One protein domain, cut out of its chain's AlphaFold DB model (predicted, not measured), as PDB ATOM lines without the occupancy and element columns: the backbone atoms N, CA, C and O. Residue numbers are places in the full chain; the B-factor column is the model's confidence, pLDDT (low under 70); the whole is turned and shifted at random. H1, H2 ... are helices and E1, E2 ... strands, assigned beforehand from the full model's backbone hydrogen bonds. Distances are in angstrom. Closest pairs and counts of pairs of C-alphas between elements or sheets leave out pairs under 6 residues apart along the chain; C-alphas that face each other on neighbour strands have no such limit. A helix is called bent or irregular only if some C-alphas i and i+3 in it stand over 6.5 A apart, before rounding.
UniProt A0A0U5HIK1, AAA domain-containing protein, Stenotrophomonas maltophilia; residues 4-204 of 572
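This is residues 4 to 204 of the 572 residues of the protein "AAA domain-containing protein" of Stenotrophomonas maltophilia (UniProt A0A0U5HIK1). Short helices, mostly crossed, make a compact body of two groups: H2, H3 and H4 pack together toward one end, where the small hairpin E1 and E2 forms the tip, and H1, H7, H8, H10 and H11 make the other end. H5, H6 and H9 follow one another along the flank, and H2 lies nearest the middle. The printed part has 201 residues with eleven named helices and two strands, in the order H1 to H5, E1, E2, H6 to H11; the two-stranded sheet is antiparallel and the class is mostly helix. The radius of gyration of the C-alphas is 16.6 A and the spans are 48 by 38 by 33 A.

E1, residues 104 to 108, and E2, residues 111 to 114, form an antiparallel hairpin at 158 degrees, with N 105 and O 113 2.8 A apart, within hydrogen-bond range. Residues 41 to 42 pair with residues 111 to 112 of E2, antiparallel. H5, residues 99 to 103, touches H6, residues 118 to 124, closest at C-alphas 103 and 118, 4.1 A. H6 touches H9, residues 171 to 177, at C-alphas 123 and 177, 6.2 A, an only just steep tilt of 35.1 degrees. H4, residues 87 to 96, and H5 touch only at the corner, and only just, with 3 pairs of C-alphas within 8 A, the closest 95 and 101, 4.7 A. H2, residues 21 to 33, touches H4 with residues 21 to 26 alone, closest at C-alphas 22 and 91, 6.8 A, about perpendicular at 89 degrees. H3, residues 45 to 55, touches H2 at C-alphas 48 and 29, 5.7 A, about perpendicular at 75 degrees. H7, residues 139 to 146, is close to H2 but not clearly touching, at C-alphas 142 and 24, 7.6 A. H7 touches H8, residues 156 to 166, at C-alphas 143 and 163, 6.8 A, and H1, residues 6 to 16, at C-alphas 141 and 12, 4.5 A. H1 also touches H10, residues 185 to 188, at C-alphas 8 and 188, 5.6 A, and only just H11, residues 196 to 202, with 3 pairs within 8 A, the closest 10 and 202, 6.6 A. H1 and H4 are apart. Every O i to N i+4 pair is within hydrogen-bond range in H3, H6, H7, H8, H9 and H11, against 6 of 7 in H1, 7 of 9 in H2, 4 of 6 in H4 and 0 of 1 in H5, which has 1 of 2 O i to N i+3 pairs; H10 is too short for an O i to N i+4 pair.

H1 begins at C-alpha 6 (11.275, -28.573, 29.901), and H11 ends at C-alpha 202 (17.561, -31.586, 25.585). H2 measures 17.4 A, H1 and H8 15.4 A each, H3 15.3 A, and H4 and E1 12.0 A each. H2 and H4 are only just irregular, with C-alphas 24 and 27 6.50 A apart and C-alphas 88 and 91 6.51 A apart.

The C-alphas farthest apart, of Thr 108 and Ala 186, are 48.7 A apart. The printed part has no cut. The links H2 to H3, H3 to H4 and H6 to H7 are long. The mean pLDDT of the printed part is 91.9, and no printed residue is under 70.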
ATOM      1  N   ILE A   4       5.468 -24.384  27.585       94.12
ATOM      2  CA  ILE A   4       5.721 -25.813  27.795       94.12
ATOM      3  C   ILE A   4       6.878 -25.995  28.783       94.12
ATOM      4  O   ILE A   4       7.931 -25.370  28.650       94.12
ATOM      5  N   SER A   5       6.706 -26.866  29.779       93.50
ATOM      6  CA  SER A   5       7.781 -27.186  30.721       93.50
ATOM      7  C   SER A   5       8.885 -28.017  30.051       93.50
ATOM      8  O   SER A   5       8.608 -28.914  29.250       93.50
ATOM      9  N   ALA A   6      10.149 -27.788  30.422       93.25
ATOM     10  CA  ALA A   6      11.275 -28.573  29.901       93.25
ATOM     11  C   ALA A   6      11.109 -30.083  30.176       93.25
ATOM     12  O   ALA A   6      11.378 -30.920  29.315       93.25
ATOM     13  N   GLY A   7      10.570 -30.437  31.350       93.25
ATOM     14  CA  GLY A   7      10.263 -31.826  31.697       93.25
ATOM     15  C   GLY A   7       9.179 -32.447  30.811       93.25
ATOM     16  O   GLY A   7       9.260 -33.632  30.485       93.25
ATOM     17  N   GLN A   8       8.176 -31.670  30.387       94.94
ATOM     18  CA  GLN A   8       7.183 -32.133  29.420       94.94
ATOM     19  C   GLN A   8       7.793 -32.311  28.030       94.94
ATOM     20  O   GLN A   8       7.518 -33.323  27.383       94.94
ATOM     21  N   LEU A   9       8.641 -31.383  27.587       95.31
ATOM     22  CA  LEU A   9       9.309 -31.479  26.290       95.31
ATOM     23  C   LEU A   9      10.189 -32.737  26.200       95.31
ATOM     24  O   LEU A   9      10.106 -33.468  25.216       95.31
ATOM     25  N   ALA A  10      10.943 -33.052  27.259       94.81
ATOM     26  CA  ALA A  10      11.784 -34.250  27.322       94.81
ATOM     27  C   ALA A  10      10.962 -35.541  27.170       94.81
ATOM     28  O   ALA A  10      11.288 -36.393  26.345       94.81
ATOM     29  N   ARG A  11       9.838 -35.652  27.896       95.12
ATOM     30  CA  ARG A  11       8.901 -36.785  27.755       95.12
ATOM     31  C   ARG A  11       8.276 -36.855  26.365       95.12
ATOM     32  O   ARG A  11       8.070 -37.946  25.838       95.12
ATOM     33  N   SER A  12       7.978 -35.696  25.779       96.12
ATOM     34  CA  SER A  12       7.353 -35.614  24.460       96.12
ATOM     35  C   SER A  12       8.259 -36.223  23.389       96.12
ATOM     36  O   SER A  12       7.788 -37.002  22.567       96.12
ATOM     37  N   LEU A  13       9.572 -35.971  23.444       95.06
ATOM     38  CA  LEU A  13      10.534 -36.576  22.513       95.06
ATOM     39  C   LEU A  13      10.523 -38.112  22.548       95.06
ATOM     40  O   LEU A  13      10.580 -38.757  21.502       95.06
ATOM     41  N   GLU A  14      10.436 -38.705  23.739       94.31
ATOM     42  CA  GLU A  14      10.395 -40.163  23.901       94.31
ATOM     43  C   GLU A  14       9.082 -40.752  23.385       94.31
ATOM     44  O   GLU A  14       9.081 -41.776  22.702       94.31
ATOM     45  N   LYS A  15       7.962 -40.083  23.671       95.06
ATOM     46  CA  LYS A  15       6.639 -40.528  23.233       95.06
ATOM     47  C   LYS A  15       6.403 -40.370  21.735       95.06
ATOM     48  O   LYS A  15       5.618 -41.132  21.184       95.06
ATOM     49  N   LEU A  16       7.058 -39.415  21.074       96.69
ATOM     50  CA  LEU A  16       6.955 -39.225  19.623       96.69
ATOM     51  C   LEU A  16       7.844 -40.205  18.834       96.69
ATOM     52  O   LEU A  16       7.521 -40.540  17.693       96.69
ATOM     53  N   GLN A  17       8.901 -40.742  19.458       95.25
ATOM     54  CA  GLN A  17       9.855 -41.667  18.837       95.25
ATOM     55  C   GLN A  17       9.221 -42.851  18.073       95.25
ATOM     56  O   GLN A  17       9.717 -43.167  16.988       95.25
ATOM     57  N   PRO A  18       8.179 -43.547  18.573       95.00
ATOM     58  CA  PRO A  18       7.629 -44.718  17.889       95.00
ATOM     59  C   PRO A  18       6.972 -44.392  16.543       95.00
ATOM     60  O   PRO A  18       6.846 -45.272  15.695       95.00
ATOM     61  N   PHE A  19       6.546 -43.145  16.341       96.00
ATOM     62  CA  PHE A  19       5.774 -42.739  15.173       96.00
ATOM     63  C   PHE A  19       6.677 -42.361  14.000       96.00
ATOM     64  O   PHE A  19       7.812 -41.916  14.164       96.00
ATOM     65  N   HIS A  20       6.157 -42.516  12.785       95.00
ATOM     66  CA  HIS A  20       6.856 -42.095  11.577       95.00
ATOM     67  C   HIS A  20       6.669 -40.592  11.323       95.00
ATOM     68  O   HIS A  20       5.579 -40.053  11.506       95.00
ATOM     69  N   ALA A  21       7.705 -39.928  10.801       94.88
ATOM     70  CA  ALA A  21       7.681 -38.489  10.516       94.88
ATOM     71  C   ALA A  21       6.595 -38.074   9.505       94.88
ATOM     72  O   ALA A  21       6.215 -36.909   9.460       94.88
ATOM     73  N   PHE A  22       6.067 -39.024   8.722       95.88
ATOM     74  CA  PHE A  22       4.935 -38.783   7.824       95.88
ATOM     75  C   PHE A  22       3.761 -38.138   8.564       95.88
ATOM     76  O   PHE A  22       3.216 -37.161   8.071       95.88
ATOM     77  N   TYR A  23       3.406 -38.620   9.757       96.06
ATOM     78  CA  TYR A  23       2.255 -38.077  10.474       96.06
ATOM     79  C   TYR A  23       2.499 -36.660  10.996       96.06
ATOM     80  O   TYR A  23       1.648 -35.799  10.826       96.06
ATOM     81  N   GLY A  24       3.660 -36.412  11.608       94.44
ATOM     82  CA  GLY A  24       3.978 -35.120  12.224       94.44
ATOM     83  C   GLY A  24       4.484 -34.045  11.261       94.44
ATOM     84  O   GLY A  24       4.572 -32.888  11.655       94.44
ATOM     85  N   VAL A  25       4.838 -34.410  10.024       95.94
ATOM     86  CA  VAL A  25       5.373 -33.479   9.018       95.94
ATOM     87  C   VAL A  25       4.515 -33.488   7.756       95.94
ATOM     88  O   VAL A  25       3.862 -32.494   7.453       95.94
ATOM     89  N   THR A  26       4.483 -34.600   7.018       95.50
ATOM     90  CA  THR A  26       3.808 -34.680   5.713       95.50
ATOM     91  C   THR A  26       2.292 -34.520   5.837       95.50
ATOM     92  O   THR A  26       1.714 -33.659   5.179       95.50
ATOM     93  N   PHE A  27       1.651 -35.312   6.700       96.25
ATOM     94  CA  PHE A  27       0.210 -35.276   6.927       96.25
ATOM     95  C   PHE A  27      -0.222 -33.914   7.478       96.25
ATOM     96  O   PHE A  27      -1.095 -33.285   6.888       96.25
ATOM     97  N   LEU A  28       0.438 -33.400   8.523       97.06
ATOM     98  CA  LEU A  28       0.132 -32.065   9.048       97.06
ATOM     99  C   LEU A  28       0.311 -30.957   7.997       97.06
ATOM    100  O   LEU A  28      -0.571 -30.114   7.873       97.06
ATOM    101  N   SER A  29       1.368 -30.993   7.176       96.56
ATOM    102  CA  SER A  29       1.572 -30.008   6.099       96.56
ATOM    103  C   SER A  29       0.470 -30.071   5.038       96.56
ATOM    104  O   SER A  29      -0.029 -29.040   4.582       96.56
ATOM    105  N   MET A  30       0.055 -31.277   4.643       95.69
ATOM    106  CA  MET A  30      -1.071 -31.475   3.725       95.69
ATOM    107  C   MET A  30      -2.364 -30.906   4.311       95.69
ATOM    108  O   MET A  30      -3.122 -30.220   3.625       95.69
ATOM    109  N   LYS A  31      -2.602 -31.143   5.598       95.56
ATOM    110  CA  LYS A  31      -3.809 -30.691   6.278       95.56
ATOM    111  C   LYS A  31      -3.841 -29.176   6.503       95.56
ATOM    112  O   LYS A  31      -4.843 -28.546   6.171       95.56
ATOM    113  N   GLU A  32      -2.737 -28.574   6.937       95.50
ATOM    114  CA  GLU A  32      -2.560 -27.118   7.056       95.50
ATOM    115  C   GLU A  32      -2.859 -26.407   5.722       95.50
ATOM    116  O   GLU A  32      -3.614 -25.432   5.654       95.50
ATOM    117  N   THR A  33      -2.344 -26.957   4.619       93.69
ATOM    118  CA  THR A  33      -2.496 -26.389   3.268       93.69
ATOM    119  C   THR A  33      -3.828 -26.722   2.591       93.69
ATOM    120  O   THR A  33      -4.163 -26.109   1.579       93.69
ATOM    121  N   GLY A  34      -4.644 -27.601   3.182       91.81
ATOM    122  CA  GLY A  34      -5.999 -27.908   2.719       91.81
ATOM    123  C   GLY A  34      -6.100 -29.027   1.678       91.81
ATOM    124  O   GLY A  34      -7.095 -29.078   0.957       91.81
ATOM    125  N   VAL A  35      -5.115 -29.926   1.596       92.38
ATOM    126  CA  VAL A  35      -5.212 -31.149   0.784       92.38
ATOM    127  C   VAL A  35      -6.362 -32.010   1.319       92.38
ATOM    128  O   VAL A  35      -6.390 -32.373   2.497       92.38
ATOM    129  N   GLY A  36      -7.327 -32.319   0.453       89.00
ATOM    130  CA  GLY A  36      -8.534 -33.073   0.790       89.00
ATOM    131  C   GLY A  36      -8.644 -34.405   0.048       89.00
ATOM    132  O   GLY A  36      -7.753 -34.803  -0.703       89.00
ATOM    133  N   VAL A  37      -9.768 -35.090   0.256       88.81
ATOM    134  CA  VAL A  37     -10.122 -36.320  -0.465       88.81
ATOM    135  C   VAL A  37     -10.718 -35.965  -1.830       88.81
ATOM    136  O   VAL A  37     -11.555 -35.067  -1.932       88.81
ATOM    137  N   GLY A  38     -10.296 -36.662  -2.887       74.94
ATOM    138  CA  GLY A  38     -10.914 -36.616  -4.222       74.94
ATOM    139  C   GLY A  38     -10.722 -35.331  -5.045       74.94
ATOM    140  O   GLY A  38     -10.962 -35.355  -6.249       74.94
ATOM    141  N   THR A  39     -10.267 -34.220  -4.453       81.19
ATOM    142  CA  THR A  39      -9.896 -32.993  -5.187       81.19
ATOM    143  C   THR A  39      -8.407 -32.727  -5.023       81.19
ATOM    144  O   THR A  39      -7.952 -32.326  -3.952       81.19
ATOM    145  N   ALA A  40      -7.643 -32.954  -6.089       87.38
ATOM    146  CA  ALA A  40      -6.204 -32.749  -6.064       87.38
ATOM    147  C   ALA A  40      -5.850 -31.261  -5.989       87.38
ATOM    148  O   ALA A  40      -6.451 -30.420  -6.658       87.38
ATOM    149  N   SER A  41      -4.866 -30.943  -5.155       91.12
ATOM    150  CA  SER A  41      -4.395 -29.581  -4.911       91.12
ATOM    151  C   SER A  41      -2.884 -29.504  -5.080       91.12
ATOM    152  O   SER A  41      -2.174 -30.500  -4.919       91.12
ATOM    153  N   VAL A  42      -2.386 -28.320  -5.440       91.75
ATOM    154  CA  VAL A  42      -0.949 -28.103  -5.626       91.75
ATOM    155  C   VAL A  42      -0.251 -28.146  -4.270       91.75
ATOM    156  O   VAL A  42      -0.428 -27.254  -3.444       91.75
ATOM    157  N   TRP A  43       0.567 -29.172  -4.064       93.81
ATOM    158  CA  TRP A  43       1.316 -29.391  -2.831       93.81
ATOM    159  C   TRP A  43       2.619 -30.146  -3.125       93.81
ATOM    160  O   TRP A  43       2.741 -30.873  -4.116       93.81
ATOM    161  N   GLY A  44       3.634 -29.989  -2.279       88.31
ATOM    162  CA  GLY A  44       4.860 -30.763  -2.409       88.31
ATOM    163  C   GLY A  44       5.938 -30.377  -1.409       88.31
ATOM    164  O   GLY A  44       5.669 -29.892  -0.315       88.31
ATOM    165  N   GLY A  45       7.195 -30.581  -1.816       88.94
ATOM    166  CA  GLY A  45       8.351 -30.391  -0.937       88.94
ATOM    167  C   GLY A  45       8.509 -28.971  -0.391       88.94
ATOM    168  O   GLY A  45       9.045 -28.823   0.696       88.94
ATOM    169  N   ALA A  46       8.015 -27.942  -1.090       90.38
ATOM    170  CA  ALA A  46       8.104 -26.556  -0.625       90.38
ATOM    171  C   ALA A  46       7.223 -26.292   0.608       90.38
ATOM    172  O   ALA A  46       7.680 -25.671   1.563       90.38
ATOM    173  N   GLN A  47       5.981 -26.788   0.608       94.00
ATOM    174  CA  GLN A  47       5.067 -26.683   1.754       94.00
ATOM    175  C   GLN A  47       5.557 -27.536   2.931       94.00
ATOM    176  O   GLN A  47       5.513 -27.100   4.078       94.00
ATOM    177  N   GLU A  48       6.085 -28.726   2.642       93.12
ATOM    178  CA  GLU A  48       6.666 -29.603   3.661       93.12
ATOM    179  C   GLU A  48       7.924 -28.984   4.298       93.12
ATOM    180  O   GLU A  48       8.113 -29.047   5.510       93.12
ATOM    181  N   GLU A  49       8.775 -28.342   3.494       94.62
ATOM    182  CA  GLU A  49       9.953 -27.624   3.980       94.62
ATOM    183  C   GLU A  49       9.580 -26.378   4.791       94.62
ATOM    184  O   GLU A  49      10.247 -26.086   5.783       94.62
ATOM    185  N   ALA A  50       8.510 -25.666   4.424       94.94
ATOM    186  CA  ALA A  50       8.001 -24.545   5.213       94.94
ATOM    187  C   ALA A  50       7.612 -24.993   6.633       94.94
ATOM    188  O   ALA A  50       8.079 -24.392   7.602       94.94
ATOM    189  N   LEU A  51       6.878 -26.105   6.757       95.94
ATOM    190  CA  LEU A  51       6.513 -26.682   8.056       95.94
ATOM    191  C   LEU A  51       7.757 -27.130   8.843       95.94
ATOM    192  O   LEU A  51       7.885 -26.833  10.033       95.94
ATOM    193  N   LEU A  52       8.721 -27.789   8.186       96.25
ATOM    194  CA  LEU A  52       9.991 -28.173   8.818       96.25
ATOM    195  C   LEU A  52      10.760 -26.964   9.364       96.25
ATOM    196  O   LEU A  52      11.260 -27.025  10.485       96.25
ATOM    197  N   ARG A  53      10.849 -25.868   8.605       95.12
ATOM    198  CA  ARG A  53      11.521 -24.635   9.049       95.12
ATOM    199  C   ARG A  53      10.802 -23.976  10.221       95.12
ATOM    200  O   ARG A  53      11.465 -23.459  11.109       95.12
ATOM    201  N   GLN A  54       9.474 -24.008  10.228       95.19
ATOM    202  CA  GLN A  54       8.673 -23.410  11.291       95.19
ATOM    203  C   GLN A  54       8.794 -24.188  12.604       95.19
ATOM    204  O   GLN A  54       9.046 -23.599  13.652       95.19
ATOM    205  N   TYR A  55       8.662 -25.515  12.550       96.12
ATOM    206  CA  TYR A  55       8.490 -26.318  13.761       96.12
ATOM    207  C   TYR A  55       9.667 -27.217  14.114       96.12
ATOM    208  O   TYR A  55       9.878 -27.519  15.289       96.12
ATOM    209  N   PHE A  56      10.467 -27.623  13.134       96.31
ATOM    210  CA  PHE A  56      11.520 -28.622  13.309       96.31
ATOM    211  C   PHE A  56      12.926 -28.057  13.099       96.31
ATOM    212  O   PHE A  56      13.870 -28.833  13.160       96.31
ATOM    213  N   ALA A  57      13.098 -26.746  12.911       94.69
ATOM    214  CA  ALA A  57      14.407 -26.089  12.830       94.69
ATOM    215  C   ALA A  57      14.715 -25.262  14.097       94.69
ATOM    216  O   ALA A  57      14.726 -24.031  14.037       94.69
ATOM    217  N   PRO A  58      14.906 -25.901  15.270       92.75
ATOM    218  CA  PRO A  58      15.270 -25.173  16.479       92.75
ATOM    219  C   PRO A  58      16.649 -24.513  16.338       92.75
ATOM    220  O   PRO A  58      17.503 -24.959  15.565       92.75
ATOM    221  N   ALA A  59      16.879 -23.465  17.132       84.50
ATOM    222  CA  ALA A  59      18.214 -22.913  17.321       84.50
ATOM    223  C   ALA A  59      19.182 -24.013  17.802       84.50
ATOM    224  O   ALA A  59      18.782 -24.971  18.464       84.50
ATOM    225  N   GLY A  60      20.458 -23.892  17.433       84.00
ATOM    226  CA  GLY A  60      21.473 -24.881  17.808       84.00
ATOM    227  C   GLY A  60      21.546 -26.113  16.901       84.00
ATOM    228  O   GLY A  60      22.036 -27.158  17.314       84.00
ATOM    229  N   ALA A  61      21.084 -26.020  15.654       87.94
ATOM    230  CA  ALA A  61      21.281 -27.095  14.690       87.94
ATOM    231  C   ALA A  61      22.775 -27.408  14.450       87.94
ATOM    232  O   ALA A  61      23.564 -26.476  14.237       87.94
ATOM    233  N   PRO A  62      23.175 -28.697  14.428       85.38
ATOM    234  CA  PRO A  62      24.491 -29.107  13.968       85.38
ATOM    235  C   PRO A  62      24.735 -28.686  12.510       85.38
ATOM    236  O   PRO A  62      23.780 -28.546  11.733       85.38
ATOM    237  N   PRO A  63      26.008 -28.544  12.097       79.44
ATOM    238  CA  PRO A  63      26.353 -28.261  10.707       79.44
ATOM    239  C   PRO A  63      25.663 -29.229   9.731       79.44
ATOM    240  O   PRO A  63      25.607 -30.436   9.967       79.44
ATOM    241  N   ASP A  64      25.113 -28.684   8.643       84.62
ATOM    242  CA  ASP A  64      24.416 -29.403   7.561       84.62
ATOM    243  C   ASP A  64      23.130 -30.167   7.947       84.62
ATOM    244  O   ASP A  64      22.482 -30.763   7.074       84.62
ATOM    245  N   LYS A  65      22.710 -30.134   9.220       91.56
ATOM    246  CA  LYS A  65      21.521 -30.840   9.723       91.56
ATOM    247  C   LYS A  65      20.542 -29.881  10.413       91.56
ATOM    248  O   LYS A  65      20.421 -29.910  11.632       91.56
ATOM    249  N   PRO A  66      19.828 -29.037   9.644       93.94
ATOM    250  CA  PRO A  66      18.999 -27.965  10.193       93.94
ATOM    251  C   PRO A  66      17.741 -28.446  10.925       93.94
ATOM    252  O   PRO A  66      17.147 -27.654  11.646       93.94
ATOM    253  N   TYR A  67      17.307 -29.698  10.734       95.94
ATOM    254  CA  TYR A  67      16.006 -30.160  11.221       95.94
ATOM    255  C   TYR A  67      16.136 -31.201  12.340       95.94
ATOM    256  O   TYR A  67      16.674 -32.275  12.098       95.94
ATOM    257  N   CYS A  68      15.599 -30.947  13.533       96.31
ATOM    258  CA  CYS A  68      15.445 -31.937  14.603       96.31
ATOM    259  C   CYS A  68      14.043 -32.551  14.528       96.31
ATOM    260  O   CYS A  68      13.063 -31.887  14.851       96.31
ATOM    261  N   VAL A  69      13.937 -33.810  14.095       96.31
ATOM    262  CA  VAL A  69      12.654 -34.487  13.835       96.31
ATOM    263  C   VAL A  69      12.506 -35.678  14.796       96.31
ATOM    264  O   VAL A  69      13.092 -36.728  14.520       96.31
ATOM    265  N   PRO A  70      11.749 -35.550  15.911       95.75
ATOM    266  CA  PRO A  70      11.679 -36.530  17.006       95.75
ATOM    267  C   PRO A  70      10.794 -37.747  16.690       95.75
ATOM    268  O   PRO A  70      10.012 -38.208  17.515       95.75
ATOM    269  N   PHE A  71      10.909 -38.266  15.471       95.00
ATOM    270  CA  PHE A  71      10.133 -39.384  14.951       95.00
ATOM    271  C   PHE A  71      11.064 -40.484  14.442       95.00
ATOM    272  O   PHE A  71      12.091 -40.219  13.805       95.00
ATOM    273  N   GLY A  72      10.674 -41.733  14.667       90.62
ATOM    274  CA  GLY A  72      11.432 -42.909  14.276       90.62
ATOM    275  C   GLY A  72      12.697 -43.133  15.108       90.62
ATOM    276  O   GLY A  72      12.926 -42.541  16.161       90.62
ATOM    277  N   ARG A  73      13.544 -44.050  14.634       87.19
ATOM    278  CA  ARG A  73      14.756 -44.465  15.349       87.19
ATOM    279  C   ARG A  73      15.803 -43.341  15.392       87.19
ATOM    280  O   ARG A  73      16.110 -42.741  14.362       87.19
ATOM    281  N   LYS A  74      16.392 -43.131  16.576       87.81
ATOM    282  CA  LYS A  74      17.562 -42.263  16.792       87.81
ATOM    283  C   LYS A  74      18.760 -42.797  16.006       87.81
ATOM    284  O   LYS A  74      19.075 -43.986  16.094       87.81
ATOM    285  N   ASP A  75      19.416 -41.922  15.258       87.19
ATOM    286  CA  ASP A  75      20.684 -42.242  14.612       87.19
ATOM    287  C   ASP A  75      21.825 -42.203  15.650       87.19
ATOM    288  O   ASP A  75      21.843 -41.282  16.470       87.19
ATOM    289  N   PRO A  76      22.764 -43.166  15.669       83.25
ATOM    290  CA  PRO A  76      23.851 -43.171  16.652       83.25
ATOM    291  C   PRO A  76      24.774 -41.950  16.571       83.25
ATOM    292  O   PRO A  76      25.311 -41.540  17.594       83.25
ATOM    293  N   GLU A  77      24.957 -41.375  15.380       79.44
ATOM    294  CA  GLU A  77      25.867 -40.241  15.167       79.44
ATOM    295  C   GLU A  77      25.141 -38.899  15.213       79.44
ATOM    296  O   GLU A  77      25.699 -37.888  15.624       79.44
ATOM    297  N   SER A  78      23.897 -38.866  14.744       84.75
ATOM    298  CA  SER A  78      23.168 -37.621  14.498       84.75
ATOM    299  C   SER A  78      21.839 -37.505  15.204       84.75
ATOM    300  O   SER A  78      21.147 -36.500  15.056       84.75
ATOM    301  N   TRP A  79      21.496 -38.503  16.009       92.12
ATOM    302  CA  TRP A  79      20.313 -38.485  16.847       92.12
ATOM    303  C   TRP A  79      19.040 -38.218  16.017       92.12
ATOM    304  O   TRP A  79      18.763 -38.957  15.065       92.12
ATOM    305  N   TYR A  80      18.249 -37.192  16.343       93.88
ATOM    306  CA  TYR A  80      17.072 -36.783  15.562       93.88
ATOM    307  C   TYR A  80      17.364 -35.759  14.453       93.88
ATOM    308  O   TYR A  80      16.444 -35.376  13.726       93.88
ATOM    309  N   TRP A  81      18.619 -35.347  14.269       94.88
ATOM    310  CA  TRP A  81      18.992 -34.319  13.302       94.88
ATOM    311  C   TRP A  81      18.999 -34.841  11.859       94.88
ATOM    312  O   TRP A  81      19.604 -35.865  11.535       94.88
ATOM    313  N   LYS A  82      18.323 -34.119  10.963       93.81
ATOM    314  CA  LYS A  82      18.143 -34.447   9.545       93.81
ATOM    315  C   LYS A  82      18.744 -33.360   8.663       93.81
ATOM    316  O   LYS A  82      18.715 -32.176   8.989       93.81
ATOM    317  N   ASN A  83      19.281 -33.788   7.523       92.62
ATOM    318  CA  ASN A  83      19.917 -32.900   6.554       92.62
ATOM    319  C   ASN A  83      18.911 -31.987   5.831       92.62
ATOM    320  O   ASN A  83      17.704 -32.227   5.829       92.62
ATOM    321  N   SER A  84      19.426 -30.962   5.153       88.56
ATOM    322  CA  SER A  84      18.617 -29.996   4.393       88.56
ATOM    323  C   SER A  84      17.765 -30.621   3.279       88.56
ATOM    324  O   SER A  84      16.742 -30.059   2.901       88.56
ATOM    325  N   LYS A  85      18.134 -31.808   2.778       90.00
ATOM    326  CA  LYS A  85      17.410 -32.541   1.726       90.00
ATOM    327  C   LYS A  85      16.330 -33.483   2.274       90.00
ATOM    328  O   LYS A  85      15.805 -34.301   1.522       90.00
ATOM    329  N   TYR A  86      15.995 -33.409   3.564       90.69
ATOM    330  CA  TYR A  86      15.076 -34.353   4.202       90.69
ATOM    331  C   TYR A  86      13.683 -34.407   3.539       90.69
ATOM    332  O   TYR A  86      13.188 -35.509   3.282       90.69
ATOM    333  N   SER A  87      13.108 -33.251   3.172       86.81
ATOM    334  CA  SER A  87      11.808 -33.139   2.478       86.81
ATOM    335  C   SER A  87      11.817 -33.746   1.066       86.81
ATOM    336  O   SER A  87      10.917 -34.495   0.684       86.81
ATOM    337  N   GLY A  88      12.868 -33.473   0.287       83.81
ATOM    338  CA  GLY A  88      13.057 -33.984  -1.080       83.81
ATOM    339  C   GLY A  88      13.650 -35.397  -1.170       83.81
ATOM    340  O   GLY A  88      13.778 -35.952  -2.255       83.81
ATOM    341  N   GLY A  89      14.056 -35.983  -0.045       88.44
ATOM    342  CA  GLY A  89      14.687 -37.300   0.012       88.44
ATOM    343  C   GLY A  89      13.805 -38.316   0.723       88.44
ATOM    344  O   GLY A  89      13.037 -39.052   0.106       88.44
ATOM    345  N   THR A  90      13.951 -38.392   2.044       87.06
ATOM    346  CA  THR A  90      13.285 -39.410   2.866       87.06
ATOM    347  C   THR A  90      11.777 -39.206   2.921       87.06
ATOM    348  O   THR A  90      11.048 -40.162   2.677       87.06
ATOM    349  N   LEU A  91      11.300 -37.980   3.164       89.50
ATOM    350  CA  LEU A  91       9.856 -37.720   3.186       89.50
ATOM    351  C   LEU A  91       9.234 -37.870   1.798       89.50
ATOM    352  O   LEU A  91       8.133 -38.404   1.674       89.50
ATOM    353  N   GLN A  92       9.961 -37.494   0.739       89.88
ATOM    354  CA  GLN A  92       9.515 -37.733  -0.630       89.88
ATOM    355  C   GLN A  92       9.318 -39.220  -0.918       89.88
ATOM    356  O   GLN A  92       8.256 -39.587  -1.415       89.88
ATOM    357  N   ARG A  93      10.283 -40.078  -0.562       89.62
ATOM    358  CA  ARG A  93      10.136 -41.536  -0.714       89.62
ATOM    359  C   ARG A  93       8.961 -42.085   0.087       89.62
ATOM    360  O   ARG A  93       8.190 -42.862  -0.475       89.62
ATOM    361  N   ALA A  94       8.770 -41.606   1.319       88.25
ATOM    362  CA  ALA A  94       7.662 -42.030   2.168       88.25
ATOM    363  C   ALA A  94       6.308 -41.874   1.457       88.25
ATOM    364  O   ALA A  94       5.509 -42.804   1.452       88.25
ATOM    365  N   ARG A  95       6.083 -40.732   0.791       89.31
ATOM    366  CA  ARG A  95       4.819 -40.439   0.089       89.31
ATOM    367  C   ARG A  95       4.742 -40.926  -1.364       89.31
ATOM    368  O   ARG A  95       3.648 -40.975  -1.913       89.31
ATOM    369  N   THR A  96       5.861 -41.240  -2.028       85.62
ATOM    370  CA  THR A  96       5.848 -41.681  -3.442       85.62
ATOM    371  C   THR A  96       6.038 -43.174  -3.643       85.62
ATOM    372  O   THR A  96       5.616 -43.691  -4.678       85.62
ATOM    373  N   THR A  97       6.722 -43.849  -2.722       78.75
ATOM    374  CA  THR A  97       7.263 -45.196  -2.954       78.75
ATOM    375  C   THR A  97       6.979 -46.144  -1.798       78.75
ATOM    376  O   THR A  97       6.721 -47.316  -2.058       78.75
ATOM    377  N   ASP A  98       6.996 -45.654  -0.559       85.12
ATOM    378  CA  ASP A  98       6.763 -46.488   0.622       85.12
ATOM    379  C   ASP A  98       5.257 -46.661   0.904       85.12
ATOM    380  O   ASP A  98       4.400 -46.151   0.178       85.12
ATOM    381  N   ASN A  99       4.931 -47.359   1.996       85.25
ATOM    382  CA  ASN A  99       3.564 -47.765   2.348       85.25
ATOM    383  C   ASN A  99       2.561 -46.596   2.456       85.25
ATOM    384  O   ASN A  99       1.367 -46.800   2.270       85.25
ATOM    385  N   TYR A 100       3.017 -45.361   2.708       92.25
ATOM    386  CA  TYR A 100       2.131 -44.191   2.786       92.25
ATOM    387  C   TYR A 100       1.623 -43.721   1.420       92.25
ATOM    388  O   TYR A 100       0.633 -42.994   1.361       92.25
ATOM    389  N   ARG A 101       2.257 -44.145   0.318       91.69
ATOM    390  CA  ARG A 101       1.787 -43.855  -1.043       91.69
ATOM    391  C   ARG A 101       0.350 -44.327  -1.245       91.69
ATOM    392  O   ARG A 101      -0.404 -43.662  -1.938       91.69
ATOM    393  N   GLU A 102      -0.037 -45.458  -0.657       91.88
ATOM    394  CA  GLU A 102      -1.375 -46.022  -0.862       91.88
ATOM    395  C   GLU A 102      -2.487 -45.128  -0.307       91.88
ATOM    396  O   GLU A 102      -3.611 -45.203  -0.795       91.88
ATOM    397  N   ALA A 103      -2.185 -44.281   0.680       93.00
ATOM    398  CA  ALA A 103      -3.123 -43.318   1.254       93.00
ATOM    399  C   ALA A 103      -3.258 -42.032   0.411       93.00
ATOM    400  O   ALA A 103      -4.028 -41.136   0.763       93.00
ATOM    401  N   LEU A 104      -2.488 -41.909  -0.677       93.50
ATOM    402  CA  LEU A 104      -2.340 -40.685  -1.454       93.50
ATOM    403  C   LEU A 104      -2.584 -40.919  -2.947       93.50
ATOM    404  O   LEU A 104      -2.123 -41.886  -3.551       93.50
ATOM    405  N   GLU A 105      -3.239 -39.952  -3.573       91.25
ATOM    406  CA  GLU A 105      -3.382 -39.847  -5.017       91.25
ATOM    407  C   GLU A 105      -2.437 -38.772  -5.541       91.25
ATOM    408  O   GLU A 105      -2.336 -37.675  -4.987       91.25
ATOM    409  N   ARG A 106      -1.757 -39.080  -6.647       89.50
ATOM    410  CA  ARG A 106      -0.823 -38.164  -7.305       89.50
ATOM    411  C   ARG A 106      -1.147 -38.064  -8.799       89.50
ATOM    412  O   ARG A 106      -0.485 -38.732  -9.597       89.50
ATOM    413  N   PRO A 107      -2.166 -37.271  -9.189       86.06
ATOM    414  CA  PRO A 107      -2.575 -37.150 -10.592       86.06
ATOM    415  C   PRO A 107      -1.478 -36.557 -11.477       86.06
ATOM    416  O   PRO A 107      -1.279 -36.987 -12.611       86.06
ATOM    417  N   THR A 108      -0.723 -35.596 -10.940       87.25
ATOM    418  CA  THR A 108       0.437 -34.996 -11.601       87.25
ATOM    419  C   THR A 108       1.618 -34.907 -10.643       87.25
ATOM    420  O   THR A 108       1.514 -35.152  -9.443       87.25
ATOM    421  N   ASN A 109       2.787 -34.501 -11.143       83.56
ATOM    422  CA  ASN A 109       3.972 -34.379 -10.296       83.56
ATOM    423  C   ASN A 109       3.864 -33.306  -9.196       83.56
ATOM    424  O   ASN A 109       4.720 -33.314  -8.306       83.56
ATOM    425  N   ARG A 110       2.861 -32.419  -9.260       87.00
ATOM    426  CA  ARG A 110       2.660 -31.275  -8.353       87.00
ATOM    427  C   ARG A 110       1.329 -31.304  -7.605       87.00
ATOM    428  O   ARG A 110       1.135 -30.465  -6.735       87.00
ATOM    429  N   GLU A 111       0.436 -32.224  -7.945       92.25
ATOM    430  CA  GLU A 111      -0.901 -32.291  -7.365       92.25
ATOM    431  C   GLU A 111      -1.055 -33.541  -6.515       92.25
ATOM    432  O   GLU A 111      -0.642 -34.632  -6.919       92.25
ATOM    433  N   TRP A 112      -1.658 -33.356  -5.345       94.31
ATOM    434  CA  TRP A 112      -1.873 -34.400  -4.354       94.31
ATOM    435  C   TRP A 112      -3.301 -34.341  -3.815       94.31
ATOM    436  O   TRP A 112      -3.866 -33.257  -3.650       94.31
ATOM    437  N   ALA A 113      -3.862 -35.512  -3.534       94.50
ATOM    438  CA  ALA A 113      -5.104 -35.709  -2.791       94.50
ATOM    439  C   ALA A 113      -4.966 -36.930  -1.875       94.50
ATOM    440  O   ALA A 113      -4.087 -37.768  -2.075       94.50
ATOM    441  N   PHE A 114      -5.843 -37.047  -0.885       95.50
ATOM    442  CA  PHE A 114      -6.025 -38.290  -0.137       95.50
ATOM    443  C   PHE A 114      -6.947 -39.244  -0.910       95.50
ATOM    444  O   PHE A 114      -7.916 -38.796  -1.532       95.50
ATOM    445  N   THR A 115      -6.671 -40.552  -0.857       94.50
ATOM    446  CA  THR A 115      -7.607 -41.571  -1.369       94.50
ATOM    447  C   THR A 115      -8.870 -41.615  -0.508       94.50
ATOM    448  O   THR A 115      -8.861 -41.177   0.639       94.50
ATOM    449  N   ALA A 116      -9.968 -42.178  -1.015       93.25
ATOM    450  CA  ALA A 116     -11.209 -42.294  -0.235       93.25
ATOM    451  C   ALA A 116     -11.051 -43.111   1.069       93.25
ATOM    452  O   ALA A 116     -11.720 -42.830   2.058       93.25
ATOM    453  N   ASP A 117     -10.142 -44.087   1.076       94.12
ATOM    454  CA  ASP A 117      -9.829 -45.003   2.182       94.12
ATOM    455  C   ASP A 117      -8.519 -44.647   2.916       94.12
ATOM    456  O   ASP A 117      -7.952 -45.476   3.631       94.12
ATOM    457  N   TYR A 118      -7.998 -43.427   2.732       95.25
ATOM    458  CA  TYR A 118      -6.700 -43.021   3.286       95.25
ATOM    459  C   TYR A 118      -6.614 -43.234   4.800       95.25
ATOM    460  O   TYR A 118      -5.569 -43.632   5.306       95.25
ATOM    461  N   LEU A 119      -7.710 -42.997   5.523       95.69
ATOM    462  CA  LEU A 119      -7.731 -43.054   6.977       95.69
ATOM    463  C   LEU A 119      -7.575 -44.489   7.498       95.69
ATOM    464  O   LEU A 119      -6.850 -44.703   8.467       95.69
ATOM    465  N   ASP A 120      -8.156 -45.472   6.799       95.19
ATOM    466  CA  ASP A 120      -7.973 -46.901   7.090       95.19
ATOM    467  C   ASP A 120      -6.517 -47.324   6.870       95.19
ATOM    468  O   ASP A 120      -5.923 -48.025   7.694       95.19
ATOM    469  N   LYS A 121      -5.913 -46.843   5.781       94.75
ATOM    470  CA  LYS A 121      -4.512 -47.121   5.443       94.75
ATOM    471  C   LYS A 121      -3.549 -46.501   6.448       94.75
ATOM    472  O   LYS A 121      -2.622 -47.170   6.899       94.75
ATOM    473  N   LEU A 122      -3.770 -45.241   6.819       95.62
ATOM    474  CA  LEU A 122      -2.950 -44.547   7.809       95.62
ATOM    475  C   LEU A 122      -3.090 -45.191   9.193       95.62
ATOM    476  O   LEU A 122      -2.079 -45.496   9.813       95.62
ATOM    477  N   GLU A 123      -4.299 -45.507   9.658       95.62
ATOM    478  CA  GLU A 123      -4.472 -46.212  10.937       95.62
ATOM    479  C   GLU A 123      -3.770 -47.584  10.938       95.62
ATOM    480  O   GLU A 123      -3.091 -47.943  11.904       95.62
ATOM    481  N   GLY A 124      -3.841 -48.327   9.828       94.00
ATOM    482  CA  GLY A 124      -3.146 -49.607   9.669       94.00
ATOM    483  C   GLY A 124      -1.617 -49.514   9.777       94.00
ATOM    484  O   GLY A 124      -0.974 -50.470  10.223       94.00
ATOM    485  N   LEU A 125      -1.039 -48.361   9.425       94.69
ATOM    486  CA  LEU A 125       0.400 -48.081   9.477       94.69
ATOM    487  C   LEU A 125       0.871 -47.497  10.814       94.69
ATOM    488  O   LEU A 125       2.068 -47.244  10.977       94.69
ATOM    489  N   LEU A 126      -0.029 -47.265  11.773       95.56
ATOM    490  CA  LEU A 126       0.375 -46.873  13.119       95.56
ATOM    491  C   LEU A 126       1.154 -48.012  13.810       95.56
ATOM    492  O   LEU A 126       0.904 -49.195  13.535       95.56
ATOM    493  N   PRO A 127       2.100 -47.686  14.710       93.50
ATOM    494  CA  PRO A 127       2.829 -48.690  15.478       93.50
ATOM    495  C   PRO A 127       1.890 -49.522  16.359       93.50
ATOM    496  O   PRO A 127       0.905 -49.008  16.889       93.50
ATOM    497  N   ASP A 128       2.218 -50.797  16.560       91.75
ATOM    498  CA  ASP A 128       1.463 -51.658  17.471       91.75
ATOM    499  C   ASP A 128       1.859 -51.385  18.931       91.75
ATOM    500  O   ASP A 128       3.039 -51.299  19.278       91.75
ATOM    501  N   GLY A 129       0.854 -51.253  19.795       83.00
ATOM    502  CA  GLY A 129       1.002 -51.110  21.238       83.00
ATOM    503  C   GLY A 129       0.914 -52.444  21.978       83.00
ATOM    504  O   GLY A 129       0.728 -53.520  21.402       83.00
ATOM    505  N   SER A 130       1.014 -52.379  23.306       75.62
ATOM    506  CA  SER A 130       0.825 -53.551  24.162       75.62
ATOM    507  C   SER A 130      -0.604 -54.088  24.025       75.62
ATOM    508  O   SER A 130      -1.567 -53.379  24.298       75.62
ATOM    509  N   GLY A 131      -0.744 -55.347  23.600       75.69
ATOM    510  CA  GLY A 131      -2.052 -55.985  23.402       75.69
ATOM    511  C   GLY A 131      -2.638 -55.858  21.990       75.69
ATOM    512  O   GLY A 131      -3.812 -56.159  21.810       75.69
ATOM    513  N   GLY A 132      -1.847 -55.442  20.992       77.94
ATOM    514  CA  GLY A 132      -2.243 -55.470  19.575       77.94
ATOM    515  C   GLY A 132      -3.137 -54.312  19.120       77.94
ATOM    516  O   GLY A 132      -3.595 -54.312  17.982       77.94
ATOM    517  N   GLN A 133      -3.384 -53.321  19.982       86.19
ATOM    518  CA  GLN A 133      -4.041 -52.071  19.592       86.19
ATOM    519  C   GLN A 133      -3.041 -51.121  18.931       86.19
ATOM    520  O   GLN A 133      -1.887 -51.043  19.353       86.19
ATOM    521  N   LYS A 134      -3.492 -50.365  17.929       90.69
ATOM    522  CA  LYS A 134      -2.688 -49.320  17.292       90.69
ATOM    523  C   LYS A 134      -2.432 -48.167  18.259       90.69
ATOM    524  O   LYS A 134      -3.356 -47.653  18.888       90.69
ATOM    525  N   LEU A 135      -1.173 -47.755  18.374       94.69
ATOM    526  CA  LEU A 135      -0.798 -46.556  19.113       94.69
ATOM    527  C   LEU A 135      -1.222 -45.330  18.308       94.69
ATOM    528  O   LEU A 135      -0.822 -45.178  17.159       94.69
ATOM    529  N   ARG A 136      -2.011 -44.452  18.926       96.25
ATOM    530  CA  ARG A 136      -2.407 -43.160  18.356       96.25
ATOM    531  C   ARG A 136      -1.442 -42.067  18.804       96.25
ATOM    532  O   ARG A 136      -0.842 -42.164  19.873       96.25
ATOM    533  N   ILE A 137      -1.273 -41.043  17.976       97.19
ATOM    534  CA  ILE A 137      -0.268 -39.998  18.177       97.19
ATOM    535  C   ILE A 137      -0.696 -39.101  19.342       97.19
ATOM    536  O   ILE A 137      -1.759 -38.484  19.256       97.19
ATOM    537  N   PRO A 138       0.106 -38.979  20.409       97.12
ATOM    538  CA  PRO A 138      -0.267 -38.175  21.564       97.12
ATOM    539  C   PRO A 138      -0.269 -36.681  21.216       97.12
ATOM    540  O   PRO A 138       0.783 -36.079  20.988       97.12
ATOM    541  N   VAL A 139      -1.458 -36.072  21.195       97.00
ATOM    542  CA  VAL A 139      -1.662 -34.687  20.729       97.00
ATOM    543  C   VAL A 139      -0.904 -33.697  21.588       97.00
ATOM    544  O   VAL A 139      -0.219 -32.829  21.061       97.00
ATOM    545  N   PHE A 140      -0.983 -33.839  22.910       97.12
ATOM    546  CA  PHE A 140      -0.338 -32.904  23.827       97.12
ATOM    547  C   PHE A 140       1.188 -32.987  23.781       97.12
ATOM    548  O   PHE A 140       1.850 -31.971  23.980       97.12
ATOM    549  N   ASP A 141       1.755 -34.157  23.491       97.69
ATOM    550  CA  ASP A 141       3.200 -34.325  23.322       97.69
ATOM    551  C   ASP A 141       3.665 -33.765  21.959       97.69
ATOM    552  O   ASP A 141       4.697 -33.098  21.874       97.69
ATOM    553  N   LEU A 142       2.869 -33.935  20.897       97.62
ATOM    554  CA  LEU A 142       3.141 -33.309  19.599       97.62
ATOM    555  C   LEU A 142       3.024 -31.780  19.663       97.62
ATOM    556  O   LEU A 142       3.937 -31.073  19.242       97.62
ATOM    557  N   ALA A 143       1.944 -31.264  20.248       96.62
ATOM    558  CA  ALA A 143       1.727 -29.837  20.455       96.62
ATOM    559  C   ALA A 143       2.820 -29.218  21.342       96.62
ATOM    560  O   ALA A 143       3.284 -28.117  21.055       96.62
ATOM    561  N   ALA A 144       3.290 -29.948  22.362       96.19
ATOM    562  CA  ALA A 144       4.407 -29.512  23.195       96.19
ATOM    563  C   ALA A 144       5.686 -29.294  22.375       96.19
ATOM    564  O   ALA A 144       6.417 -28.343  22.639       96.19
ATOM    565  N   TRP A 145       5.951 -30.138  21.372       97.00
ATOM    566  CA  TRP A 145       7.080 -29.948  20.463       97.00
ATOM    567  C   TRP A 145       6.862 -28.774  19.503       97.00
ATOM    568  O   TRP A 145       7.741 -27.917  19.396       97.00
ATOM    569  N   LEU A 146       5.712 -28.715  18.819       96.69
ATOM    570  CA  LEU A 146       5.425 -27.693  17.802       96.69
ATOM    571  C   LEU A 146       5.397 -26.280  18.405       96.69
ATOM    572  O   LEU A 146       6.029 -25.372  17.876       96.69
ATOM    573  N   TYR A 147       4.756 -26.106  19.560       95.69
ATOM    574  CA  TYR A 147       4.480 -24.789  20.141       95.69
ATOM    575  C   TYR A 147       5.371 -24.430  21.339       95.69
ATOM    576  O   TYR A 147       5.041 -23.549  22.128       95.69
ATOM    577  N   ARG A 148       6.521 -25.096  21.495       94.00
ATOM    578  CA  ARG A 148       7.434 -24.977  22.653       94.00
ATOM    579  C   ARG A 148       7.872 -23.549  23.034       94.00
ATOM    580  O   ARG A 148       8.274 -23.336  24.174       94.00
ATOM    581  N   HIS A 149       7.822 -22.592  22.105       90.94
ATOM    582  CA  HIS A 149       8.216 -21.192  22.330       90.94
ATOM    583  C   HIS A 149       7.023 -20.228  22.453       90.94
ATOM    584  O   HIS A 149       7.223 -19.035  22.676       90.94
ATOM    585  N   GLU A 150       5.793 -20.717  22.302       92.62
ATOM    586  CA  GLU A 150       4.583 -19.896  22.348       92.62
ATOM    587  C   GLU A 150       4.001 -19.830  23.767       92.62
ATOM    588  O   GLU A 150       4.099 -20.781  24.545       92.62
ATOM    589  N   ASP A 151       3.366 -18.702  24.100       91.12
ATOM    590  CA  ASP A 151       2.490 -18.609  25.272       91.12
ATOM    591  C   ASP A 151       1.133 -19.217  24.900       91.12
ATOM    592  O   ASP A 151       0.374 -18.639  24.121       91.12
ATOM    593  N   LEU A 152       0.857 -20.412  25.419       85.81
ATOM    594  CA  LEU A 152      -0.281 -21.238  25.012       85.81
ATOM    595  C   LEU A 152      -1.540 -21.021  25.862       85.81
ATOM    596  O   LEU A 152      -2.559 -21.669  25.628       85.81
ATOM    597  N   GLY A 153      -1.481 -20.134  26.858       79.69
ATOM    598  CA  GLY A 153      -2.504 -20.061  27.899       79.69
ATOM    599  C   GLY A 153      -2.450 -21.267  28.848       79.69
ATOM    600  O   GLY A 153      -1.694 -22.215  28.659       79.69
ATOM    601  N   THR A 154      -3.216 -21.229  29.940       79.25
ATOM    602  CA  THR A 154      -3.153 -22.257  31.003       79.25
ATOM    603  C   THR A 154      -4.127 -23.422  30.803       79.25
ATOM    604  O   THR A 154      -4.321 -24.216  31.725       79.25
ATOM    605  N   SER A 155      -4.782 -23.519  29.643       90.56
ATOM    606  CA  SER A 155      -5.809 -24.526  29.366       90.56
ATOM    607  C   SER A 155      -5.338 -25.536  28.327       90.56
ATOM    608  O   SER A 155      -4.893 -25.174  27.241       90.56
ATOM    609  N   LEU A 156      -5.496 -26.825  28.632       92.44
ATOM    610  CA  LEU A 156      -5.274 -27.888  27.648       92.44
ATOM    611  C   LEU A 156      -6.326 -27.856  26.526       92.44
ATOM    612  O   LEU A 156      -6.019 -28.262  25.409       92.44
ATOM    613  N   ASP A 157      -7.529 -27.333  26.789       92.50
ATOM    614  CA  ASP A 157      -8.566 -27.165  25.759       92.50
ATOM    615  C   ASP A 157      -8.137 -26.168  24.677       92.50
ATOM    616  O   ASP A 157      -8.412 -26.376  23.495       92.50
ATOM    617  N   ASP A 158      -7.422 -25.110  25.070       91.12
ATOM    618  CA  ASP A 158      -6.933 -24.089  24.141       91.12
ATOM    619  C   ASP A 158      -5.820 -24.659  23.252       91.12
ATOM    620  O   ASP A 158      -5.823 -24.444  22.040       91.12
ATOM    621  N   VAL A 159      -4.916 -25.461  23.833       94.38
ATOM    622  CA  VAL A 159      -3.858 -26.174  23.092       94.38
ATOM    623  C   VAL A 159      -4.461 -27.141  22.071       94.38
ATOM    624  O   VAL A 159      -4.063 -27.143  20.905       94.38
ATOM    625  N   GLU A 160      -5.442 -27.941  22.493       95.38
ATOM    626  CA  GLU A 160      -6.156 -28.888  21.631       95.38
ATOM    627  C   GLU A 160      -6.909 -28.163  20.502       95.38
ATOM    628  O   GLU A 160      -6.776 -28.520  19.329       95.38
ATOM    629  N   THR A 161      -7.635 -27.091  20.828       94.62
ATOM    630  CA  THR A 161      -8.383 -26.285  19.851       94.62
ATOM    631  C   THR A 161      -7.456 -25.625  18.835       94.62
ATOM    632  O   THR A 161      -7.740 -25.662  17.633       94.62
ATOM    633  N   LYS A 162      -6.330 -25.060  19.289       94.94
ATOM    634  CA  LYS A 162      -5.298 -24.475  18.423       94.94
ATOM    635  C   LYS A 162      -4.758 -25.519  17.451       94.94
ATOM    636  O   LYS A 162      -4.819 -25.288  16.246       94.94
ATOM    637  N   PHE A 163      -4.337 -26.681  17.954       96.56
ATOM    638  CA  PHE A 163      -3.802 -27.767  17.129       96.56
ATOM    639  C   PHE A 163      -4.800 -28.226  16.057       96.56
ATOM    640  O   PHE A 163      -4.467 -28.296  14.873       96.56
ATOM    641  N   ARG A 164      -6.058 -28.484  16.440       96.38
ATOM    642  CA  ARG A 164      -7.089 -28.938  15.492       96.38
ATOM    643  C   ARG A 164      -7.431 -27.888  14.437       96.38
ATOM    644  O   ARG A 164      -7.636 -28.245  13.277       96.38
ATOM    645  N   THR A 165      -7.496 -26.617  14.834       96.19
ATOM    646  CA  THR A 165      -7.845 -25.504  13.939       96.19
ATOM    647  C   THR A 165      -6.731 -25.237  12.936       96.19
ATOM    648  O   THR A 165      -6.994 -25.117  11.741       96.19
ATOM    649  N   GLU A 166      -5.486 -25.182  13.409       96.25
ATOM    650  CA  GLU A 166      -4.318 -24.904  12.577       96.25
ATOM    651  C   GLU A 166      -4.117 -25.977  11.504       96.25
ATOM    652  O   GLU A 166      -3.991 -25.669  10.318       96.25
ATOM    653  N   PHE A 167      -4.206 -27.247  11.903       96.81
ATOM    654  CA  PHE A 167      -4.075 -28.378  10.991       96.81
ATOM    655  C   PHE A 167      -5.412 -28.848  10.412       96.81
ATOM    656  O   PHE A 167      -5.468 -29.946   9.882       96.81
ATOM    657  N   LYS A 168      -6.499 -28.068  10.491       96.12
ATOM    658  CA  LYS A 168      -7.800 -28.363   9.844       96.12
ATOM    659  C   LYS A 168      -8.248 -29.836   9.982       96.12
ATOM    660  O   LYS A 168      -8.684 -30.458   9.005       96.12
ATOM    661  N   LEU A 169      -8.082 -30.408  11.178       95.44
ATOM    662  CA  LEU A 169      -8.340 -31.826  11.449       95.44
ATOM    663  C   LEU A 169      -9.831 -32.062  11.684       95.44
ATOM    664  O   LEU A 169     -10.422 -31.471  12.594       95.44
ATOM    665  N   ASN A 170     -10.433 -32.955  10.901       94.12
ATOM    666  CA  ASN A 170     -11.823 -33.354  11.126       94.12
ATOM    667  C   ASN A 170     -11.948 -34.320  12.325       94.12
ATOM    668  O   ASN A 170     -10.944 -34.759  12.892       94.12
ATOM    669  N   ASP A 171     -13.179 -34.600  12.761       95.31
ATOM    670  CA  ASP A 171     -13.428 -35.431  13.949       95.31
ATOM    671  C   ASP A 171     -12.965 -36.886  13.764       95.31
ATOM    672  O   ASP A 171     -12.403 -37.462  14.695       95.31
ATOM    673  N   ASP A 172     -13.120 -37.454  12.565       94.44
ATOM    674  CA  ASP A 172     -12.722 -38.837  12.271       94.44
ATOM    675  C   ASP A 172     -11.196 -39.003  12.257       94.44
ATOM    676  O   ASP A 172     -10.657 -39.936  12.856       94.44
ATOM    677  N   GLU A 173     -10.483 -38.076  11.612       95.56
ATOM    678  CA  GLU A 173      -9.018 -38.009  11.603       95.56
ATOM    679  C   GLU A 173      -8.475 -37.916  13.024       95.56
ATOM    680  O   GLU A 173      -7.562 -38.655  13.398       95.56
ATOM    681  N   TYR A 174      -9.063 -37.019  13.816       96.06
ATOM    682  CA  TYR A 174      -8.662 -36.797  15.194       96.06
ATOM    683  C   TYR A 174      -8.911 -38.038  16.057       96.06
ATOM    684  O   TYR A 174      -8.002 -38.508  16.735       96.06
ATOM    685  N   ALA A 175     -10.100 -38.637  15.978       95.75
ATOM    686  CA  ALA A 175     -10.446 -39.813  16.772       95.75
ATOM    687  C   ALA A 175      -9.588 -41.048  16.437       95.75
ATOM    688  O   ALA A 175      -9.249 -41.822  17.340       95.75
ATOM    689  N   ARG A 176      -9.240 -41.247  15.159       95.94
ATOM    690  CA  ARG A 176      -8.557 -42.463  14.685       95.94
ATOM    691  C   ARG A 176      -7.037 -42.376  14.731       95.94
ATOM    692  O   ARG A 176      -6.395 -43.366  15.064       95.94
ATOM    693  N   LEU A 177      -6.446 -41.219  14.431       96.50
ATOM    694  CA  LEU A 177      -4.985 -41.083  14.355       96.50
ATOM    695  C   LEU A 177      -4.359 -40.512  15.628       96.50
ATOM    696  O   LEU A 177      -3.171 -40.735  15.867       96.50
ATOM    697  N   PHE A 178      -5.133 -39.801  16.449       97.44
ATOM    698  CA  PHE A 178      -4.610 -39.026  17.567       97.44
ATOM    699  C   PHE A 178      -5.158 -39.490  18.924       97.44
ATOM    700  O   PHE A 178      -6.301 -39.925  19.057       97.44
ATOM    701  N   ASP A 179      -4.302 -39.433  19.942       96.00
ATOM    702  CA  ASP A 179      -4.646 -39.687  21.338       96.00
ATOM    703  C   ASP A 179      -4.782 -38.357  22.090       96.00
ATOM    704  O   ASP A 179      -3.818 -37.597  22.220       96.00
ATOM    705  N   ALA A 180      -5.987 -38.107  22.601       94.44
ATOM    706  CA  ALA A 180      -6.346 -36.918  23.371       94.44
ATOM    707  C   ALA A 180      -6.183 -37.118  24.895       94.44
ATOM    708  O   ALA A 180      -6.768 -36.378  25.691       94.44
ATOM    709  N   SER A 181      -5.420 -38.129  25.330       93.56
ATOM    710  CA  SER A 181      -5.136 -38.361  26.749       93.56
ATOM    711  C   SER A 181      -4.454 -37.146  27.396       93.56
ATOM    712  O   SER A 181      -3.386 -36.692  26.985       93.56
ATOM    713  N   ARG A 182      -5.102 -36.571  28.418       92.62
ATOM    714  CA  ARG A 182      -4.681 -35.291  29.007       92.62
ATOM    715  C   ARG A 182      -3.549 -35.472  30.021       92.62
ATOM    716  O   ARG A 182      -3.725 -36.218  30.987       92.62
ATOM    717  N   PRO A 183      -2.413 -34.768  29.864       92.88
ATOM    718  CA  PRO A 183      -1.367 -34.757  30.875       92.88
ATOM    719  C   PRO A 183      -1.785 -33.930  32.105       92.88
ATOM    720  O   PRO A 183      -2.660 -33.065  32.014       92.88
ATOM    721  N   PRO A 184      -1.140 -34.126  33.270       92.25
ATOM    722  CA  PRO A 184      -1.344 -33.252  34.419       92.25
ATOM    723  C   PRO A 184      -0.943 -31.807  34.086       92.25
ATOM    724  O   PRO A 184       0.224 -31.538  33.801       92.25
ATOM    725  N   VAL A 185      -1.888 -30.866  34.183       90.88
ATOM    726  CA  VAL A 185      -1.689 -29.438  33.843       90.88
ATOM    727  C   VAL A 185      -0.464 -28.845  34.550       90.88
ATOM    728  O   VAL A 185       0.353 -28.176  33.922       90.88
ATOM    729  N   ALA A 186      -0.285 -29.169  35.834       87.81
ATOM    730  CA  ALA A 186       0.836 -28.699  36.649       87.81
ATOM    731  C   ALA A 186       2.219 -29.176  36.162       87.81
ATOM    732  O   ALA A 186       3.229 -28.587  36.525       87.81
ATOM    733  N   GLN A 187       2.278 -30.252  35.371       89.62
ATOM    734  CA  GLN A 187       3.519 -30.769  34.785       89.62
ATOM    735  C   GLN A 187       3.707 -30.326  33.332       89.62
ATOM    736  O   GLN A 187       4.819 -30.425  32.811       89.62
ATOM    737  N   TYR A 188       2.631 -29.892  32.672       92.81
ATOM    738  CA  TYR A 188       2.637 -29.499  31.269       92.81
ATOM    739  C   TYR A 188       3.147 -28.067  31.092       92.81
ATOM    740  O   TYR A 188       4.012 -27.830  30.249       92.81
ATOM    741  N   PHE A 189       2.671 -27.140  31.929       94.62
ATOM    742  CA  PHE A 189       3.008 -25.722  31.823       94.62
ATOM    743  C   PHE A 189       4.119 -25.275  32.783       94.62
ATOM    744  O   PHE A 189       4.275 -25.801  33.884       94.62
ATOM    745  N   SER A 190       4.860 -24.255  32.361       92.69
ATOM    746  CA  SER A 190       5.888 -23.525  33.097       92.69
ATOM    747  C   SER A 190       5.639 -22.017  32.958       92.69
ATOM    748  O   SER A 190       5.270 -21.554  31.876       92.69
ATOM    749  N   PRO A 191       5.861 -21.216  34.015       91.50
ATOM    750  CA  PRO A 191       5.785 -19.759  33.913       91.50
ATOM    751  C   PRO A 191       6.953 -19.155  33.116       91.50
ATOM    752  O   PRO A 191       6.883 -17.993  32.724       91.50
ATOM    753  N   VAL A 192       8.019 -19.928  32.884       91.06
ATOM    754  CA  VAL A 192       9.239 -19.514  32.178       91.06
ATOM    755  C   VAL A 192       9.373 -20.321  30.889       91.06
ATOM    756  O   VAL A 192       9.215 -21.544  30.915       91.06
ATOM    757  N   ALA A 193       9.650 -19.632  29.779       90.94
ATOM    758  CA  ALA A 193       9.937 -20.258  28.492       90.94
ATOM    759  C   ALA A 193      11.242 -21.058  28.556       90.94
ATOM    760  O   ALA A 193      12.188 -20.638  29.222       90.94
ATOM    761  N   ILE A 194      11.305 -22.180  27.835       91.31
ATOM    762  CA  ILE A 194      12.553 -22.936  27.699       91.31
ATOM    763  C   ILE A 194      13.620 -22.058  27.039       91.31
ATOM    764  O   ILE A 194      13.374 -21.427  26.005       91.31
ATOM    765  N   THR A 195      14.801 -22.001  27.644       89.31
ATOM    766  CA  THR A 195      15.930 -21.260  27.075       89.31
ATOM    767  C   THR A 195      16.536 -22.020  25.892       89.31
ATOM    768  O   THR A 195      16.409 -23.240  25.786       89.31
ATOM    769  N   GLU A 196      17.223 -21.318  24.987       88.06
ATOM    770  CA  GLU A 196      17.921 -21.969  23.865       88.06
ATOM    771  C   GLU A 196      18.995 -22.960  24.340       88.06
ATOM    772  O   GLU A 196      19.203 -23.992  23.711       88.06
ATOM    773  N   GLU A 197      19.639 -22.668  25.471       86.75
ATOM    774  CA  GLU A 197      20.636 -23.524  26.114       86.75
ATOM    775  C   GLU A 197      20.007 -24.828  26.637       86.75
ATOM    776  O   GLU A 197      20.466 -25.917  26.294       86.75
ATOM    777  N   GLU A 198      18.911 -24.739  27.402       89.19
ATOM    778  CA  GLU A 198      18.175 -25.920  27.880       89.19
ATOM    779  C   GLU A 198      17.618 -26.746  26.720       89.19
ATOM    780  O   GLU A 198      17.679 -27.978  26.749       89.19
ATOM    781  N   LEU A 199      17.094 -26.080  25.684       92.12
ATOM    782  CA  LEU A 199      16.598 -26.759  24.496       92.12
ATOM    783  C   LEU A 199      17.732 -27.505  23.795       92.12
ATOM    784  O   LEU A 199      17.565 -28.692  23.534       92.12
ATOM    785  N   ALA A 200      18.869 -26.849  23.532       90.56
ATOM    786  CA  ALA A 200      20.033 -27.457  22.889       90.56
ATOM    787  C   ALA A 200      20.517 -28.697  23.653       90.56
ATOM    788  O   ALA A 200      20.732 -29.738  23.037       90.56
ATOM    789  N   GLN A 201      20.597 -28.635  24.983       89.12
ATOM    790  CA  GLN A 201      20.957 -29.792  25.810       89.12
ATOM    791  C   GLN A 201      19.943 -30.935  25.670       89.12
ATOM    792  O   GLN A 201      20.322 -32.089  25.473       89.12
ATOM    793  N   LEU A 202      18.649 -30.615  25.708       91.50
ATOM    794  CA  LEU A 202      17.561 -31.586  25.585       91.50
ATOM    795  C   LEU A 202      17.521 -32.253  24.201       91.50
ATOM    796  O   LEU A 202      17.122 -33.414  24.095       91.50
ATOM    797  N   ILE A 203      17.943 -31.539  23.151       91.94
ATOM    798  CA  ILE A 203      17.928 -32.030  21.767       91.94
ATOM    799  C   ILE A 203      19.299 -32.468  21.229       91.94
ATOM    800  O   ILE A 203      19.440 -32.670  20.021       91.94
ATOM    801  N   HIS A 204      20.320 -32.589  22.088       89.75
ATOM    802  CA  HIS A 204      21.707 -32.838  21.661       89.75
ATOM    803  C   HIS A 204      22.135 -31.909  20.506       89.75
ATOM    804  O   HIS A 204      22.705 -32.336  19.498       89.75
TER     805      HIS A 204